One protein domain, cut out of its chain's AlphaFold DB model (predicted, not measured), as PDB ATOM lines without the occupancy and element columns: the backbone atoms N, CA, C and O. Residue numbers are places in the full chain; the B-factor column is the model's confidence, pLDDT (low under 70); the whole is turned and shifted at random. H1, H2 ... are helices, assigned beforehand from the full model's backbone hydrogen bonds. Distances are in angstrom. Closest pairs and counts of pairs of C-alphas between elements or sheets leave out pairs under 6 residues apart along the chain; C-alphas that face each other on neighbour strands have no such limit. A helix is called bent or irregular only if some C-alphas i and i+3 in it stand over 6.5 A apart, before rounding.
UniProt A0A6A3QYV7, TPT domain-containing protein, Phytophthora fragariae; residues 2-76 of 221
ATOM      1  N   GLU A   2    -121.858 -66.439  70.327       62.25
ATOM      2  CA  GLU A   2    -122.356 -65.562  69.243       62.25
ATOM      3  C   GLU A   2    -121.628 -64.211  69.088       62.25
ATOM      4  O   GLU A   2    -121.668 -63.622  68.003       62.25
ATOM      5  N   ASP A   3    -120.899 -63.742  70.104       64.06
ATOM      6  CA  ASP A   3    -120.313 -62.391  70.102       64.06
ATOM      7  C   ASP A   3    -119.167 -62.199  69.100       64.06
ATOM      8  O   ASP A   3    -119.113 -61.189  68.397       64.06
ATOM      9  N   ASN A   4    -118.291 -63.196  68.930       72.25
ATOM     10  CA  ASN A   4    -117.124 -63.058  68.049       72.25
ATOM     11  C   ASN A   4    -117.513 -62.860  66.573       72.25
ATOM     12  O   ASN A   4    -116.823 -62.186  65.808       72.25
ATOM     13  N   SER A   5    -118.645 -63.429  66.155       70.69
ATOM     14  CA  SER A   5    -119.133 -63.255  64.793       70.69
ATOM     15  C   SER A   5    -119.640 -61.835  64.572       70.69
ATOM     16  O   SER A   5    -119.309 -61.243  63.546       70.69
ATOM     17  N   ARG A   6    -120.442 -61.263  65.483       74.69
ATOM     18  CA  ARG A   6    -121.043 -59.919  65.316       74.69
ATOM     19  C   ARG A   6    -119.971 -58.845  65.121       74.69
ATOM     20  O   ARG A   6    -120.074 -58.070  64.171       74.69
ATOM     21  N   ASN A   7    -118.888 -58.928  65.888       79.88
ATOM     22  CA  ASN A   7    -117.746 -58.015  65.806       79.88
ATOM     23  C   ASN A   7    -117.104 -57.979  64.410       79.88
ATOM     24  O   ASN A   7    -116.787 -56.906  63.905       79.88
ATOM     25  N   LYS A   8    -116.993 -59.126  63.725       82.31
ATOM     26  CA  LYS A   8    -116.418 -59.191  62.367       82.31
ATOM     27  C   LYS A   8    -117.253 -58.461  61.317       82.31
ATOM     28  O   LYS A   8    -116.698 -57.908  60.379       82.31
ATOM     29  N   VAL A   9    -118.578 -58.453  61.459       81.38
ATOM     30  CA  VAL A   9    -119.448 -57.756  60.495       81.38
ATOM     31  C   VAL A   9    -119.489 -56.271  60.738       81.38
ATOM     32  O   VAL A   9    -119.415 -55.512  59.779       81.38
ATOM     33  N   LEU A  10    -119.519 -55.861  62.003       80.88
ATOM     34  CA  LEU A  10    -119.375 -54.453  62.339       80.88
ATOM     35  C   LEU A  10    -118.028 -53.909  61.851       80.88
ATOM     36  O   LEU A  10    -118.003 -52.825  61.287       80.88
ATOM     37  N   ALA A  11    -116.948 -54.690  61.960       84.75
ATOM     38  CA  ALA A  11    -115.653 -54.312  61.403       84.75
ATOM     39  C   ALA A  11    -115.719 -54.098  59.881       84.75
ATOM     40  O   ALA A  11    -115.310 -53.046  59.404       84.75
ATOM     41  N   VAL A  12    -116.284 -55.038  59.113       85.56
ATOM     42  CA  VAL A  12    -116.415 -54.889  57.650       85.56
ATOM     43  C   VAL A  12    -117.215 -53.637  57.284       85.56
ATOM     44  O   VAL A  12    -116.762 -52.849  56.459       85.56
ATOM     45  N   VAL A  13    -118.366 -53.415  57.920       85.00
ATOM     46  CA  VAL A  13    -119.210 -52.244  57.641       85.00
ATOM     47  C   VAL A  13    -118.493 -50.939  58.017       85.00
ATOM     48  O   VAL A  13    -118.531 -49.976  57.253       85.00
ATOM     49  N   TYR A  14    -117.777 -50.926  59.147       86.81
ATOM     50  CA  TYR A  14    -116.994 -49.779  59.605       86.81
ATOM     51  C   TYR A  14    -115.826 -49.437  58.672       86.81
ATOM     52  O   TYR A  14    -115.476 -48.270  58.559       86.81
ATOM     53  N   PHE A  15    -115.236 -50.413  57.977       86.62
ATOM     54  CA  PHE A  15    -114.192 -50.151  56.979       86.62
ATOM     55  C   PHE A  15    -114.756 -49.748  55.613       86.62
ATOM     56  O   PHE A  15    -114.194 -48.877  54.953       86.62
ATOM     57  N   VAL A  16    -115.871 -50.349  55.191       86.88
ATOM     58  CA  VAL A  16    -116.485 -50.082  53.880       86.88
ATOM     59  C   VAL A  16    -117.065 -48.672  53.809       86.88
ATOM     60  O   VAL A  16    -116.794 -47.953  52.854       86.88
ATOM     61  N   SER A  17    -117.812 -48.240  54.828       85.88
ATOM     62  CA  SER A  17    -118.517 -46.951  54.798       85.88
ATOM     63  C   SER A  17    -117.596 -45.727  54.599       85.88
ATOM     64  O   SER A  17    -117.880 -44.921  53.711       85.88
ATOM     65  N   PRO A  18    -116.485 -45.556  55.347       86.75
ATOM     66  CA  PRO A  18    -115.565 -44.442  55.129       86.75
ATOM     67  C   PRO A  18    -114.743 -44.606  53.848       86.75
ATOM     68  O   PRO A  18    -114.448 -43.606  53.202       86.75
ATOM     69  N   ALA A  19    -114.409 -45.833  53.434       87.56
ATOM     70  CA  ALA A  19    -113.708 -46.063  52.171       87.56
ATOM     71  C   ALA A  19    -114.561 -45.635  50.963       87.56
ATOM     72  O   ALA A  19    -114.058 -44.970  50.059       87.56
ATOM     73  N   SER A  20    -115.861 -45.945  50.976       85.50
ATOM     74  CA  SER A  20    -116.811 -45.483  49.959       85.50
ATOM     75  C   SER A  20    -116.984 -43.965  49.981       85.50
ATOM     76  O   SER A  20    -116.985 -43.347  48.920       85.50
ATOM     77  N   ALA A  21    -117.066 -43.352  51.167       87.75
ATOM     78  CA  ALA A  21    -117.149 -41.899  51.289       87.75
ATOM     79  C   ALA A  21    -115.895 -41.211  50.725       87.75
ATOM     80  O   ALA A  21    -116.018 -40.311  49.906       87.75
ATOM     81  N   VAL A  22    -114.693 -41.667  51.087       92.69
ATOM     82  CA  VAL A  22    -113.429 -41.098  50.588       92.69
ATOM     83  C   VAL A  22    -113.247 -41.334  49.089       92.69
ATOM     84  O   VAL A  22    -112.698 -40.474  48.409       92.69
ATOM     85  N   GLY A  23    -113.715 -42.466  48.556       90.50
ATOM     86  CA  GLY A  23    -113.652 -42.745  47.121       90.50
ATOM     87  C   GLY A  23    -114.616 -41.888  46.299       90.50
ATOM     88  O   GLY A  23    -114.246 -41.398  45.235       90.50
ATOM     89  N   LEU A  24    -115.839 -41.683  46.793       88.12
ATOM     90  CA  LEU A  24    -116.882 -40.959  46.064       88.12
ATOM     91  C   LEU A  24    -116.826 -39.445  46.274       88.12
ATOM     92  O   LEU A  24    -117.165 -38.710  45.356       88.12
ATOM     93  N   LEU A  25    -116.365 -38.962  47.430       89.06
ATOM     94  CA  LEU A  25    -116.290 -37.533  47.745       89.06
ATOM     95  C   LEU A  25    -115.503 -36.702  46.711       89.06
ATOM     96  O   LEU A  25    -116.049 -35.702  46.252       89.06
ATOM     97  N   PRO A  26    -114.272 -37.059  46.290       90.44
ATOM     98  CA  PRO A  26    -113.537 -36.262  45.308       90.44
ATOM     99  C   PRO A  26    -114.195 -36.298  43.925       90.44
ATOM    100  O   PRO A  26    -114.182 -35.296  43.217       90.44
ATOM    101  N   ILE A  27    -114.805 -37.427  43.556       90.31
ATOM    102  CA  ILE A  27    -115.524 -37.577  42.286       90.31
ATOM    103  C   ILE A  27    -116.789 -36.712  42.297       90.31
ATOM    104  O   ILE A  27    -117.040 -35.986  41.340       90.31
ATOM    105  N   ALA A  28    -117.543 -36.736  43.397       87.75
ATOM    106  CA  ALA A  28    -118.745 -35.933  43.582       87.75
ATOM    107  C   ALA A  28    -118.425 -34.430  43.581       87.75
ATOM    108  O   ALA A  28    -119.091 -33.659  42.894       87.75
ATOM    109  N   LEU A  29    -117.361 -34.012  44.279       87.25
ATOM    110  CA  LEU A  29    -116.900 -32.623  44.251       87.25
ATOM    111  C   LEU A  29    -116.454 -32.207  42.847       87.25
ATOM    112  O   LEU A  29    -116.780 -31.115  42.406       87.25
ATOM    113  N   PHE A  30    -115.744 -33.058  42.113       89.88
ATOM    114  CA  PHE A  30    -115.324 -32.710  40.760       89.88
ATOM    115  C   PHE A  30    -116.504 -32.620  39.779       89.88
ATOM    116  O   PHE A  30    -116.540 -31.710  38.955       89.88
ATOM    117  N   SER A  31    -117.462 -33.544  39.869       86.50
ATOM    118  CA  SER A  31    -118.575 -33.633  38.920       86.50
ATOM    119  C   SER A  31    -119.669 -32.598  39.172       86.50
ATOM    120  O   SER A  31    -120.244 -32.094  38.214       86.50
ATOM    121  N   GLU A  32    -119.982 -32.289  40.432       81.12
ATOM    122  CA  GLU A  32    -121.198 -31.538  40.770       81.12
ATOM    123  C   GLU A  32    -120.923 -30.210  41.506       81.12
ATOM    124  O   GLU A  32    -121.837 -29.401  41.675       81.12
ATOM    125  N   ALA A  33    -119.679 -29.906  41.917       76.69
ATOM    126  CA  ALA A  33    -119.410 -28.683  42.692       76.69
ATOM    127  C   ALA A  33    -119.720 -27.384  41.934       76.69
ATOM    128  O   ALA A  33    -120.106 -26.404  42.568       76.69
ATOM    129  N   SER A  34    -119.584 -27.356  40.604       72.94
ATOM    130  CA  SER A  34    -119.899 -26.156  39.814       72.94
ATOM    131  C   SER A  34    -121.402 -25.842  39.795       72.94
ATOM    132  O   SER A  34    -121.793 -24.672  39.827       72.94
ATOM    133  N   ASP A  35    -122.246 -26.876  39.803       74.81
ATOM    134  CA  ASP A  35    -123.704 -26.735  39.796       74.81
ATOM    135  C   ASP A  35    -124.248 -26.429  41.202       74.81
ATOM    136  O   ASP A  35    -125.173 -25.622  41.362       74.81
ATOM    137  N   TYR A  36    -123.630 -26.980  42.253       70.50
ATOM    138  CA  TYR A  36    -124.000 -26.675  43.641       70.50
ATOM    139  C   TYR A  36    -123.527 -25.303  44.130       70.50
ATOM    140  O   TYR A  36    -124.228 -24.665  44.913       70.50
ATOM    141  N   ALA A  37    -122.382 -24.805  43.652       65.75
ATOM    142  CA  ALA A  37    -121.868 -23.487  44.038       65.75
ATOM    143  C   ALA A  37    -122.763 -22.323  43.566       65.75
ATOM    144  O   ALA A  37    -122.738 -21.245  44.158       65.75
ATOM    145  N   THR A  38    -123.565 -22.543  42.522       66.00
ATOM    146  CA  THR A  38    -124.407 -21.507  41.899       66.00
ATOM    147  C   THR A  38    -125.889 -21.638  42.280       66.00
ATOM    148  O   THR A  38    -126.693 -20.742  42.011       66.00
ATOM    149  N   SER A  39    -126.292 -22.746  42.909       66.25
ATOM    150  CA  SER A  39    -127.703 -23.052  43.152       66.25
ATOM    151  C   SER A  39    -128.218 -22.508  44.491       66.25
ATOM    152  O   SER A  39    -127.557 -22.527  45.529       66.25
ATOM    153  N   ARG A  40    -129.476 -22.041  44.478       61.38
ATOM    154  CA  ARG A  40    -130.186 -21.436  45.628       61.38
ATOM    155  C   ARG A  40    -130.400 -22.388  46.811       61.38
ATOM    156  O   ARG A  40    -130.855 -21.960  47.867       61.38
ATOM    157  N   PHE A  41    -130.072 -23.662  46.634       61.53
ATOM    158  CA  PHE A  41    -130.303 -24.732  47.594       61.53
ATOM    159  C   PHE A  41    -129.413 -24.620  48.845       61.53
ATOM    160  O   PHE A  41    -129.826 -25.014  49.930       61.53
ATOM    161  N   LEU A  42    -128.216 -24.035  48.705       61.75
ATOM    162  CA  LEU A  42    -127.305 -23.775  49.829       61.75
ATOM    163  C   LEU A  42    -127.570 -22.438  50.536       61.75
ATOM    164  O   LEU A  42    -127.116 -22.245  51.660       61.75
ATOM    165  N   LEU A  43    -128.291 -21.515  49.889       66.50
ATOM    166  CA  LEU A  43    -128.615 -20.201  50.455       66.50
ATOM    167  C   LEU A  43    -129.879 -20.227  51.319       66.50
ATOM    168  O   LEU A  43    -130.008 -19.412  52.230       66.50
ATOM    169  N   ASP A  44    -130.798 -21.155  51.054       81.56
ATOM    170  CA  ASP A  44    -132.000 -21.334  51.863       81.56
ATOM    171  C   ASP A  44    -131.774 -22.388  52.956       81.56
ATOM    172  O   ASP A  44    -131.676 -23.591  52.701       81.56
ATOM    173  N   SER A  45    -131.721 -21.918  54.203       79.12
ATOM    174  CA  SER A  45    -131.526 -22.766  55.382       79.12
ATOM    175  C   SER A  45    -132.590 -23.860  55.547       79.12
ATOM    176  O   SER A  45    -132.265 -24.940  56.043       79.12
ATOM    177  N   GLN A  46    -133.840 -23.636  55.114       84.00
ATOM    178  CA  GLN A  46    -134.898 -24.642  55.253       84.00
ATOM    179  C   GLN A  46    -134.749 -25.771  54.233       84.00
ATOM    180  O   GLN A  46    -134.909 -26.942  54.586       84.00
ATOM    181  N   LEU A  47    -134.416 -25.437  52.984       83.00
ATOM    182  CA  LEU A  47    -134.200 -26.428  51.927       83.00
ATOM    183  C   LEU A  47    -132.954 -27.268  52.207       83.00
ATOM    184  O   LEU A  47    -133.006 -28.492  52.074       83.00
ATOM    185  N   LEU A  48    -131.876 -26.637  52.683       84.44
ATOM    186  CA  LEU A  48    -130.664 -27.331  53.113       84.44
ATOM    187  C   LEU A  48    -130.995 -28.375  54.189       84.44
ATOM    188  O   LEU A  48    -130.638 -29.543  54.041       84.44
ATOM    189  N   LEU A  49    -131.724 -27.984  55.241       87.75
ATOM    190  CA  LEU A  49    -132.075 -28.889  56.340       87.75
ATOM    191  C   LEU A  49    -132.929 -30.066  55.841       87.75
ATOM    192  O   LEU A  49    -132.649 -31.214  56.182       87.75
ATOM    193  N   MET A  50    -133.909 -29.813  54.967       88.31
ATOM    194  CA  MET A  50    -134.731 -30.874  54.373       88.31
ATOM    195  C   MET A  50    -133.902 -31.857  53.538       88.31
ATOM    196  O   MET A  50    -134.046 -33.067  53.714       88.31
ATOM    197  N   SER A  51    -132.987 -31.380  52.691       87.12
ATOM    198  CA  SER A  51    -132.097 -32.281  51.944       87.12
ATOM    199  C   SER A  51    -131.124 -33.025  52.834       87.12
ATOM    200  O   SER A  51    -130.881 -34.201  52.593       87.12
ATOM    201  N   LEU A  52    -130.597 -32.390  53.881       87.75
ATOM    202  CA  LEU A  52    -129.734 -33.062  54.847       87.75
ATOM    203  C   LEU A  52    -130.476 -34.227  55.514       87.75
ATOM    204  O   LEU A  52    -129.921 -35.315  55.646       87.75
ATOM    205  N   VAL A  53    -131.746 -34.025  55.877       91.81
ATOM    206  CA  VAL A  53    -132.607 -35.075  56.438       91.81
ATOM    207  C   VAL A  53    -132.876 -36.177  55.414       91.81
ATOM    208  O   VAL A  53    -132.737 -37.350  55.749       91.81
ATOM    209  N   PHE A  54    -133.190 -35.844  54.160       91.00
ATOM    210  CA  PHE A  54    -133.376 -36.847  53.103       91.00
ATOM    211  C   PHE A  54    -132.104 -37.658  52.826       91.00
ATOM    212  O   PHE A  54    -132.173 -38.883  52.711       91.00
ATOM    213  N   ILE A  55    -130.943 -37.003  52.769       90.69
ATOM    214  CA  ILE A  55    -129.633 -37.650  52.617       90.69
ATOM    215  C   ILE A  55    -129.358 -38.558  53.813       90.69
ATOM    216  O   ILE A  55    -128.926 -39.693  53.628       90.69
ATOM    217  N   PHE A  56    -129.648 -38.096  55.029       91.75
ATOM    218  CA  PHE A  56    -129.471 -38.894  56.235       91.75
ATOM    219  C   PHE A  56    -130.365 -40.139  56.223       91.75
ATOM    220  O   PHE A  56    -129.878 -41.243  56.452       91.75
ATOM    221  N   ILE A  57    -131.648 -39.993  55.877       94.81
ATOM    222  CA  ILE A  57    -132.593 -41.114  55.780       94.81
ATOM    223  C   ILE A  57    -132.152 -42.105  54.697       94.81
ATOM    224  O   ILE A  57    -132.109 -43.308  54.953       94.81
ATOM    225  N   SER A  58    -131.784 -41.616  53.509       92.88
ATOM    226  CA  SER A  58    -131.274 -42.448  52.411       92.88
ATOM    227  C   SER A  58    -129.990 -43.186  52.811       92.88
ATOM    228  O   SER A  58    -129.868 -44.392  52.598       92.88
ATOM    229  N   GLY A  59    -129.070 -42.499  53.492       88.69
ATOM    230  CA  GLY A  59    -127.841 -43.078  54.032       88.69
ATOM    231  C   GLY A  59    -128.107 -44.154  55.086       88.69
ATOM    232  O   GLY A  59    -127.509 -45.229  55.031       88.69
ATOM    233  N   CYS A  60    -129.048 -43.924  56.006       90.38
ATOM    234  CA  CYS A  60    -129.493 -44.938  56.963       90.38
ATOM    235  C   CYS A  60    -130.102 -46.153  56.255       90.38
ATOM    236  O   CYS A  60    -129.810 -47.288  56.633       90.38
ATOM    237  N   LEU A  61    -130.913 -45.940  55.216       91.56
ATOM    238  CA  LEU A  61    -131.529 -47.023  54.454       91.56
ATOM    239  C   LEU A  61    -130.471 -47.858  53.719       91.56
ATOM    240  O   LEU A  61    -130.489 -49.086  53.800       91.56
ATOM    241  N   ALA A  62    -129.492 -47.204  53.091       89.00
ATOM    242  CA  ALA A  62    -128.348 -47.861  52.466       89.00
ATOM    243  C   ALA A  62    -127.500 -48.644  53.485       89.00
ATOM    244  O   ALA A  62    -127.109 -49.782  53.219       89.00
ATOM    245  N   PHE A  63    -127.268 -48.080  54.677       85.69
ATOM    246  CA  PHE A  63    -126.566 -48.760  55.770       85.69
ATOM    247  C   PHE A  63    -127.305 -50.024  56.235       85.69
ATOM    248  O   PHE A  63    -126.697 -51.073  56.445       85.69
ATOM    249  N   VAL A  64    -128.630 -49.950  56.381       89.69
ATOM    250  CA  VAL A  64    -129.447 -51.111  56.753       89.69
ATOM    251  C   VAL A  64    -129.407 -52.171  55.651       89.69
ATOM    252  O   VAL A  64    -129.251 -53.350  55.962       89.69
ATOM    253  N   LEU A  65    -129.470 -51.773  54.377       89.81
ATOM    254  CA  LEU A  65    -129.357 -52.696  53.245       89.81
ATOM    255  C   LEU A  65    -128.021 -53.447  53.248       89.81
ATOM    256  O   LEU A  65    -128.029 -54.678  53.201       89.81
ATOM    257  N   ILE A  66    -126.890 -52.744  53.380       86.62
ATOM    258  CA  ILE A  66    -125.575 -53.400  53.433       86.62
ATOM    259  C   ILE A  66    -125.436 -54.264  54.693       86.62
ATOM    260  O   ILE A  66    -124.882 -55.360  54.642       86.62
ATOM    261  N   PHE A  67    -125.985 -53.829  55.829       84.75
ATOM    262  CA  PHE A  67    -125.958 -54.616  57.055       84.75
ATOM    263  C   PHE A  67    -126.731 -55.932  56.907       84.75
ATOM    264  O   PHE A  67    -126.214 -56.990  57.275       84.75
ATOM    265  N   ILE A  68    -127.941 -55.883  56.342       86.75
ATOM    266  CA  ILE A  68    -128.765 -57.066  56.064       86.75
ATOM    267  C   ILE A  68    -128.045 -57.985  55.081       86.75
ATOM    268  O   ILE A  68    -127.964 -59.186  55.331       86.75
ATOM    269  N   GLU A  69    -127.482 -57.432  54.007       83.00
ATOM    270  CA  GLU A  69    -126.750 -58.191  52.997       83.00
ATOM    271  C   GLU A  69    -125.595 -58.969  53.632       83.00
ATOM    272  O   GLU A  69    -125.542 -60.194  53.527       83.00
ATOM    273  N   ILE A  70    -124.739 -58.297  54.404       82.56
ATOM    274  CA  ILE A  70    -123.604 -58.927  55.085       82.56
ATOM    275  C   ILE A  70    -124.049 -59.908  56.185       82.56
ATOM    276  O   ILE A  70    -123.428 -60.959  56.369       82.56
ATOM    277  N   MET A  71    -125.131 -59.630  56.921       83.12
ATOM    278  CA  MET A  71    -125.683 -60.582  57.894       83.12
ATOM    279  C   MET A  71    -126.217 -61.848  57.224       83.12
ATOM    280  O   MET A  71    -125.978 -62.948  57.732       83.12
ATOM    281  N   LEU A  72    -126.895 -61.704  56.085       81.50
ATOM    282  CA  LEU A  72    -127.373 -62.822  55.282       81.50
ATOM    283  C   LEU A  72    -126.183 -63.622  54.739       81.50
ATOM    284  O   LEU A  72    -126.184 -64.850  54.828       81.50
ATOM    285  N   VAL A  73    -125.103 -62.942  54.328       80.06
ATOM    286  CA  VAL A  73    -123.854 -63.597  53.906       80.06
ATOM    287  C   VAL A  73    -123.298 -64.555  54.934       80.06
ATOM    288  O   VAL A  73    -122.890 -65.658  54.597       80.06
ATOM    289  N   LYS A  74    -123.297 -64.174  56.205       76.06
ATOM    290  CA  LYS A  74    -122.764 -65.047  57.252       76.06
ATOM    291  C   LYS A  74    -123.595 -66.292  57.516       76.06
ATOM    292  O   LYS A  74    -123.078 -67.254  58.077       76.06
ATOM    293  N   LYS A  75    -124.905 -66.191  57.300       75.44
ATOM    294  CA  LYS A  75    -125.876 -67.226  57.669       75.44
ATOM    295  C   LYS A  75    -126.096 -68.210  56.523       75.44
ATOM    296  O   LYS A  75    -126.539 -69.324  56.782       75.44
ATOM    297  N   THR A  76    -125.753 -67.828  55.292       81.12
ATOM    298  CA  THR A  76    -125.765 -68.711  54.120       81.12
ATOM    299  C   THR A  76    -124.338 -69.104  53.723       81.12
ATOM    300  O   THR A  76    -123.368 -68.433  54.063       81.12
TER     301      THR A  76
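This is residues 2 to 76 of the 221 residues of the protein "TPT domain-containing protein" of Phytophthora fragariae (UniProt A0A6A3QYV7). Two long helices, H1 and H2, make an open helical hairpin: they come together near the first and last printed residues, spread apart with an empty gap between them, and are joined across the wide end by residues 39 to 44. H1 kinks near residue 32, and its last part turns towards the side where H2 begins. The printed part has 75 residues with two named helices, H1 then H2, and no named strand; its class is all helix. It is only just loose, close to extended, with a radius of gyration of the C-alphas of 16.8 A, and its outline is a rod spanning 51 by 25 by 18 A.

H1, residues 3 to 38, begins with C-alpha 3 at (-120.313, -62.391, 70.102) and measures 49.8 A from first to last C-alpha. It is irregular, with C-alphas 31 and 34 7.6 A apart, and has a kink of 61 degrees near residue 32. H2, residues 45 to 75, measures 44.9 A, from C-alpha 45 at (-131.526, -22.766, 55.382) to C-alpha 75 at (-125.876, -67.226, 57.669).

H1 and H2 form a helical hairpin and run opposite ways. They touch, H1 with residues 9 to 13 alone and H2 with residues 66 to 71 alone; the closest C-alphas, those of Val 9 and Ile 70, are 6.9 A apart. Their tilt of 35 degrees is only just steep, and the line of H1 is a rough one. Residues 18 to 39, of which 18 to 38 belong to H1, stand free, as do residues 52 to 62 of H2. In H2 every O i to N i+4 pair is within hydrogen-bond range; in H1, 24 of 32 are.

The two C-alphas farthest apart, those of Glu 2 and Thr 38, are 51.9 A apart. The printed part has no cut, and the link from H1 to H2, 6 residues, is short. The mean pLDDT of the printed part is 82.4; residues 2 to 3 and 37 to 43 are under 70.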